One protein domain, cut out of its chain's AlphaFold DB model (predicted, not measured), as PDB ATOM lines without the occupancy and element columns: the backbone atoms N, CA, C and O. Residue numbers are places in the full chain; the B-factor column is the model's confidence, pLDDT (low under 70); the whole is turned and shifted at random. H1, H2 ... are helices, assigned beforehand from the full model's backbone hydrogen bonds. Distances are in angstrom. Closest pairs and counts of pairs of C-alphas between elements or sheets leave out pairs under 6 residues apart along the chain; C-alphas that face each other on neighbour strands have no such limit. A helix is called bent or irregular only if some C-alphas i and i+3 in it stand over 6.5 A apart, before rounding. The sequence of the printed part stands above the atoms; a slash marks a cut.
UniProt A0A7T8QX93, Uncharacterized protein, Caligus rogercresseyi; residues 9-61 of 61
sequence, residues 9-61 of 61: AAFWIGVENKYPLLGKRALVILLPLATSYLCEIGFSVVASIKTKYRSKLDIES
ATOM      1  N   ALA A   9     286.205  57.055 176.236       83.56
ATOM      2  CA  ALA A   9     285.072  56.478 176.958       83.56
ATOM      3  C   ALA A   9     284.588  55.158 176.331       83.56
ATOM      4  O   ALA A   9     284.485  54.150 177.027       83.56
ATOM      5  N   ALA A  10     284.353  55.121 175.014       86.31
ATOM      6  CA  ALA A  10     283.901  53.911 174.325       86.31
ATOM      7  C   ALA A  10     284.937  52.775 174.381       86.31
ATOM      8  O   ALA A  10     284.573  51.598 174.433       86.31
ATOM      9  N   PHE A  11     286.226  53.116 174.389       87.69
ATOM     10  CA  PHE A  11     287.304  52.161 174.602       87.69
ATOM     11  C   PHE A  11     287.225  51.537 176.003       87.69
ATOM     12  O   PHE A  11     287.146  50.312 176.114       87.69
ATOM     13  N   TRP A  12     287.180  52.353 177.061       88.56
ATOM     14  CA  TRP A  12     287.164  51.853 178.439       88.56
ATOM     15  C   TRP A  12     285.871  51.131 178.814       88.56
ATOM     16  O   TRP A  12     285.941  50.156 179.554       88.56
ATOM     17  N   ILE A  13     284.728  51.509 178.235       88.38
ATOM     18  CA  ILE A  13     283.469  50.748 178.347       88.38
ATOM     19  C   ILE A  13     283.625  49.352 177.718       88.38
ATOM     20  O   ILE A  13     283.186  48.346 178.276       88.38
ATOM     21  N   GLY A  14     284.292  49.248 176.564       89.69
ATOM     22  CA  GLY A  14     284.598  47.953 175.948       89.69
ATOM     23  C   GLY A  14     285.561  47.102 176.786       89.69
ATOM     24  O   GLY A  14     285.408  45.881 176.852       89.69
ATOM     25  N   VAL A  15     286.531  47.740 177.446       89.38
ATOM     26  CA  VAL A  15     287.455  47.080 178.381       89.38
ATOM     27  C   VAL A  15     286.735  46.642 179.650       89.38
ATOM     28  O   VAL A  15     286.984  45.533 180.094       89.38
ATOM     29  N   GLU A  16     285.819  47.437 180.203       91.62
ATOM     30  CA  GLU A  16     285.006  47.068 181.369       91.62
ATOM     31  C   GLU A  16     284.178  45.807 181.103       91.62
ATOM     32  O   GLU A  16     284.161  44.900 181.929       91.62
ATOM     33  N   ASN A  17     283.586  45.686 179.914       88.94
ATOM     34  CA  ASN A  17     282.839  44.484 179.536       88.94
ATOM     35  C   ASN A  17     283.697  43.204 179.526       88.94
ATOM     36  O   ASN A  17     283.181  42.122 179.790       88.94
ATOM     37  N   LYS A  18     284.999  43.302 179.223       92.38
ATOM     38  CA  LYS A  18     285.927  42.150 179.232       92.38
ATOM     39  C   LYS A  18     286.677  41.980 180.554       92.38
ATOM     40  O   LYS A  18     287.029  40.867 180.927       92.38
ATOM     41  N   TYR A  19     286.940  43.085 181.239       91.94
ATOM     42  CA  TYR A  19     287.775  43.203 182.430       91.94
ATOM     43  C   TYR A  19     287.123  44.209 183.392       91.94
ATOM     44  O   TYR A  19     287.582  45.352 183.506       91.94
ATOM     45  N   PRO A  20     286.058  43.808 184.108       89.81
ATOM     46  CA  PRO A  20     285.190  44.733 184.842       89.81
ATOM     47  C   PRO A  20     285.926  45.528 185.921       89.81
ATOM     48  O   PRO A  20     285.720  46.728 186.057       89.81
ATOM     49  N   LEU A  21     286.860  44.905 186.642       92.75
ATOM     50  CA  LEU A  21     287.654  45.592 187.668       92.75
ATOM     51  C   LEU A  21     288.587  46.661 187.082       92.75
ATOM     52  O   LEU A  21     288.731  47.740 187.658       92.75
ATOM     53  N   LEU A  22     289.219  46.361 185.945       90.94
ATOM     54  CA  LEU A  22     290.162  47.266 185.293       90.94
ATOM     55  C   LEU A  22     289.425  48.428 184.625       90.94
ATOM     56  O   LEU A  22     289.765  49.585 184.864       90.94
ATOM     57  N   GLY A  23     288.395  48.119 183.832       89.94
ATOM     58  CA  GLY A  23     287.592  49.128 183.147       89.94
ATOM     59  C   GLY A  23     286.904  50.070 184.129       89.94
ATOM     60  O   GLY A  23     286.998  51.283 183.962       89.94
ATOM     61  N   LYS A  24     286.339  49.544 185.224       89.75
ATOM     62  CA  LYS A  24     285.721  50.370 186.269       89.75
ATOM     63  C   LYS A  24     286.717  51.326 186.926       89.75
ATOM     64  O   LYS A  24     286.408  52.503 187.086       89.75
ATOM     65  N   ARG A  25     287.926  50.866 187.278       90.25
ATOM     66  CA  ARG A  25     288.969  51.751 187.837       90.25
ATOM     67  C   ARG A  25     289.392  52.828 186.841       90.25
ATOM     68  O   ARG A  25     289.517  53.987 187.223       90.25
ATOM     69  N   ALA A  26     289.581  52.456 185.578       89.75
ATOM     70  CA  ALA A  26     289.958  53.403 184.539       89.75
ATOM     71  C   ALA A  26     288.871  54.464 184.310       89.75
ATOM     72  O   ALA A  26     289.185  55.649 184.265       89.75
ATOM     73  N   LEU A  27     287.596  54.065 184.240       88.06
ATOM     74  CA  LEU A  27     286.469  54.988 184.092       88.06
ATOM     75  C   LEU A  27     286.343  55.938 185.287       88.06
ATOM     76  O   LEU A  27     286.173  57.136 185.087       88.06
ATOM     77  N   VAL A  28     286.493  55.436 186.517       88.44
ATOM     78  CA  VAL A  28     286.442  56.266 187.734       88.44
ATOM     79  C   VAL A  28     287.549  57.321 187.767       88.44
ATOM     80  O   VAL A  28     287.319  58.405 188.282       88.44
ATOM     81  N   ILE A  29     288.735  57.041 187.223       86.25
ATOM     82  CA  ILE A  29     289.852  57.999 187.232       86.25
ATOM     83  C   ILE A  29     289.764  58.964 186.043       86.25
ATOM     84  O   ILE A  29     289.944  60.170 186.195       86.25
ATOM     85  N   LEU A  30     289.483  58.446 184.847       85.44
ATOM     86  CA  LEU A  30     289.570  59.216 183.606       85.44
ATOM     87  C   LEU A  30     288.328  60.067 183.336       85.44
ATOM     88  O   LEU A  30     288.455  61.143 182.753       85.44
ATOM     89  N   LEU A  31     287.137  59.611 183.743       81.12
ATOM     90  CA  LEU A  31     285.896  60.338 183.477       81.12
ATOM     91  C   LEU A  31     285.831  61.663 184.256       81.12
ATOM     92  O   LEU A  31     285.597  62.685 183.613       81.12
ATOM     93  N   PRO A  32     286.113  61.706 185.577       82.81
ATOM     94  CA  PRO A  32     286.163  62.961 186.321       82.81
ATOM     95  C   PRO A  32     287.299  63.871 185.864       82.81
ATOM     96  O   PRO A  32     287.134  65.082 185.871       82.81
ATOM     97  N   LEU A  33     288.440  63.317 185.441       76.94
ATOM     98  CA  LEU A  33     289.549  64.123 184.928       76.94
ATOM     99  C   LEU A  33     289.138  64.872 183.655       76.94
ATOM    100  O   LEU A  33     289.341  66.078 183.554       76.94
ATOM    101  N   ALA A  34     288.518  64.169 182.705       76.50
ATOM    102  CA  ALA A  34     288.051  64.778 181.467       76.50
ATOM    103  C   ALA A  34     286.957  65.826 181.727       76.50
ATOM    104  O   ALA A  34     287.000  66.911 181.148       76.50
ATOM    105  N   THR A  35     285.996  65.540 182.609       78.50
ATOM    106  CA  THR A  35     284.906  66.481 182.908       78.50
ATOM    107  C   THR A  35     285.369  67.666 183.751       78.50
ATOM    108  O   THR A  35     284.971  68.792 183.458       78.50
ATOM    109  N   SER A  36     286.240  67.451 184.740       84.56
ATOM    110  CA  SER A  36     286.843  68.514 185.550       84.56
ATOM    111  C   SER A  36     287.688  69.438 184.687       84.56
ATOM    112  O   SER A  36     287.523  70.649 184.774       84.56
ATOM    113  N   TYR A  37     288.529  68.889 183.805       82.69
ATOM    114  CA  TYR A  37     289.346  69.689 182.894       82.69
ATOM    115  C   TYR A  37     288.484  70.533 181.945       82.69
ATOM    116  O   TYR A  37     288.715  71.729 181.793       82.69
ATOM    117  N   LEU A  38     287.441  69.946 181.350       82.88
ATOM    118  CA  LEU A  38     286.509  70.697 180.501       82.88
ATOM    119  C   LEU A  38     285.765  71.790 181.283       82.88
ATOM    120  O   LEU A  38     285.555  72.887 180.764       82.88
ATOM    121  N   CYS A  39     285.391  71.510 182.531       86.06
ATOM    122  CA  CYS A  39     284.749  72.476 183.414       86.06
ATOM    123  C   CYS A  39     285.697  73.635 183.764       86.06
ATOM    124  O   CYS A  39     285.315  74.799 183.649       86.06
ATOM    125  N   GLU A  40     286.947  73.327 184.106       89.00
ATOM    126  CA  GLU A  40     287.998  74.299 184.407       89.00
ATOM    127  C   GLU A  40     288.303  75.193 183.200       89.00
ATOM    128  O   GLU A  40     288.364  76.416 183.343       89.00
ATOM    129  N   ILE A  41     288.391  74.618 181.995       89.25
ATOM    130  CA  ILE A  41     288.516  75.393 180.754       89.25
ATOM    131  C   ILE A  41     287.318  76.329 180.585       89.25
ATOM    132  O   ILE A  41     287.504  77.515 180.315       89.25
ATOM    133  N   GLY A  42     286.091  75.829 180.760       89.44
ATOM    134  CA  GLY A  42     284.879  76.643 180.648       89.44
ATOM    135  C   GLY A  42     284.881  77.824 181.622       89.44
ATOM    136  O   GLY A  42     284.637  78.966 181.222       89.44
ATOM    137  N   PHE A  43     285.235  77.577 182.884       90.75
ATOM    138  CA  PHE A  43     285.377  78.628 183.891       90.75
ATOM    139  C   PHE A  43     286.496  79.615 183.558       90.75
ATOM    140  O   PHE A  43     286.300  80.820 183.712       90.75
ATOM    141  N   SER A  44     287.634  79.132 183.065       90.81
ATOM    142  CA  SER A  44     288.758  79.968 182.643       90.81
ATOM    143  C   SER A  44     288.368  80.899 181.491       90.81
ATOM    144  O   SER A  44     288.638  82.100 181.541       90.81
ATOM    145  N   VAL A  45     287.630  80.393 180.496       92.50
ATOM    146  CA  VAL A  45     287.092  81.210 179.398       92.50
ATOM    147  C   VAL A  45     286.169  82.300 179.943       92.50
ATOM    148  O   VAL A  45     286.377  83.477 179.641       92.50
ATOM    149  N   VAL A  46     285.202  81.956 180.796       90.06
ATOM    150  CA  VAL A  46     284.284  82.944 181.396       90.06
ATOM    151  C   VAL A  46     285.039  83.979 182.235       90.06
ATOM    152  O   VAL A  46     284.764  85.178 182.136       90.06
ATOM    153  N   ALA A  47     286.020  83.545 183.027       88.94
ATOM    154  CA  ALA A  47     286.868  84.432 183.811       88.94
ATOM    155  C   ALA A  47     287.658  85.390 182.910       88.94
ATOM    156  O   ALA A  47     287.659  86.593 183.161       88.94
ATOM    157  N   SER A  48     288.253  84.890 181.823       86.75
ATOM    158  CA  SER A  48     288.995  85.713 180.864       86.75
ATOM    159  C   SER A  48     288.107  86.757 180.177       86.75
ATOM    160  O   SER A  48     288.508  87.915 180.061       86.75
ATOM    161  N   ILE A  49     286.874  86.396 179.800       86.75
ATOM    162  CA  ILE A  49     285.897  87.324 179.213       86.75
ATOM    163  C   ILE A  49     285.531  88.409 180.228       86.75
ATOM    164  O   ILE A  49     285.555  89.594 179.892       86.75
ATOM    165  N   LYS A  50     285.247  88.023 181.479       81.69
ATOM    166  CA  LYS A  50     284.921  88.966 182.558       81.69
ATOM    167  C   LYS A  50     286.062  89.954 182.806       81.69
ATOM    168  O   LYS A  50     285.808  91.151 182.922       81.69
ATOM    169  N   THR A  51     287.300  89.466 182.874       81.44
ATOM    170  CA  THR A  51     288.487  90.308 183.076       81.44
ATOM    171  C   THR A  51     288.697  91.244 181.892       81.44
ATOM    172  O   THR A  51     288.834  92.443 182.092       81.44
ATOM    173  N   LYS A  52     288.619  90.740 180.655       78.75
ATOM    174  CA  LYS A  52     288.775  91.561 179.448       78.75
ATOM    175  C   LYS A  52     287.704  92.648 179.349       78.75
ATOM    176  O   LYS A  52     288.021  93.778 178.997       78.75
ATOM    177  N   TYR A  53     286.455  92.329 179.682       75.06
ATOM    178  CA  TYR A  53     285.371  93.311 179.715       75.06
ATOM    179  C   TYR A  53     285.600  94.385 180.791       75.06
ATOM    180  O   TYR A  53     285.470  95.570 180.502       75.06
ATOM    181  N   ARG A  54     286.020  93.994 182.004       71.75
ATOM    182  CA  ARG A  54     286.388  94.929 183.085       71.75
ATOM    183  C   ARG A  54     287.550  95.846 182.692       71.75
ATOM    184  O   ARG A  54     287.454  97.042 182.926       71.75
ATOM    185  N   SER A  55     288.601  95.310 182.070       70.56
ATOM    186  CA  SER A  55     289.743  96.104 181.600       70.56
ATOM    187  C   SER A  55     289.362  97.088 180.494       70.56
ATOM    188  O   SER A  55     289.942  98.159 180.428       70.56
ATOM    189  N   LYS A  56     288.382  96.767 179.635       69.50
ATOM    190  CA  LYS A  56     287.891  97.720 178.627       69.50
ATOM    191  C   LYS A  56     287.151  98.908 179.249       69.50
ATOM    192  O   LYS A  56     287.385 100.026 178.823       69.50
ATOM    193  N   LEU A  57     286.318  98.670 180.263       65.62
ATOM    194  CA  LEU A  57     285.598  99.741 180.966       65.62
ATOM    195  C   LEU A  57     286.540 100.709 181.703       65.62
ATOM    196  O   LEU A  57     286.225 101.884 181.808       65.62
ATOM    197  N   ASP A  58     287.679 100.219 182.200       60.00
ATOM    198  CA  ASP A  58     288.701 101.026 182.888       60.00
ATOM    199  C   ASP A  58     289.483 101.946 181.930       60.00
ATOM    200  O   ASP A  58     289.875 103.043 182.304       60.00
ATOM    201  N   ILE A  59     289.659 101.531 180.670       59.12
ATOM    202  CA  ILE A  59     290.370 102.302 179.632       59.12
ATOM    203  C   ILE A  59     289.478 103.401 179.019       59.12
ATOM    204  O   ILE A  59     289.990 104.337 178.409       59.12
ATOM    205  N   GLU A  60     288.153 103.292 179.151       57.69
ATOM    206  CA  GLU A  60     287.170 104.235 178.588       57.69
ATOM    207  C   GLU A  60     286.690 105.312 179.598       57.69
ATOM    208  O   GLU A  60     285.739 106.035 179.292       57.69
ATOM    209  N   SER A  61     287.327 105.437 180.775       49.25
ATOM    210  CA  SER A  61     287.088 106.511 181.765       49.25
ATOM    211  C   SER A  61     288.113 107.637 181.675       49.25
ATOM    212  O   SER A  61     287.733 108.747 182.113       49.25
TER     213      SER A  61
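What this domain is: This is residues 9 to 61 of the 61 residues of an uncharacterized protein of Caligus rogercresseyi (UniProt A0A7T8QX93). One long helix, H2, makes nearly the whole length of this rod, and the short helix H1 folds back along its first part as a lopsided helical hairpin. From residue 35 on, H2 and the two residues after it stick out free. The printed part has 53 residues with two named helices, H1 then H2, and no named strand; the class is all helix. It is extended, with a radius of gyration of the C-alphas of 19.7 A and spans of 64 by 14 by 6 A.

Where its parts are: Find C-alpha 9 at (285.072, 56.478, 176.958); from there H1 runs through residues 9 to 18, 14.5 A long. H2, residues 20 to 59, begins at C-alpha 20, (285.190, 44.733, 184.842), and runs 58.0 A to C-alpha 59 at (290.370, 102.302, 179.632). H2 is neither bent nor irregular, but only just: C-alphas 29 and 32 are 6.2 A apart.

How they stand to each other: Look at Glu 16 and Gly 23, whose C-alphas, 3.8 A apart, are the closest of H1 and H2. The two helices touch, H2 with residues 22 to 31 alone. They form a hairpin, running opposite ways at a shallow tilt of 14 degrees. O i to N i+4 pairs are within hydrogen-bond range in 5 of 6 cases in H1 and 34 of 36 in H2.

The domain as a whole: The C-alphas of Lys 18 and Ser 61, the two farthest apart, are 64.4 A apart. The printed part has no cut, and the link from H1 to H2 is tight. The model's confidence is under 70 at residues 56 to 61.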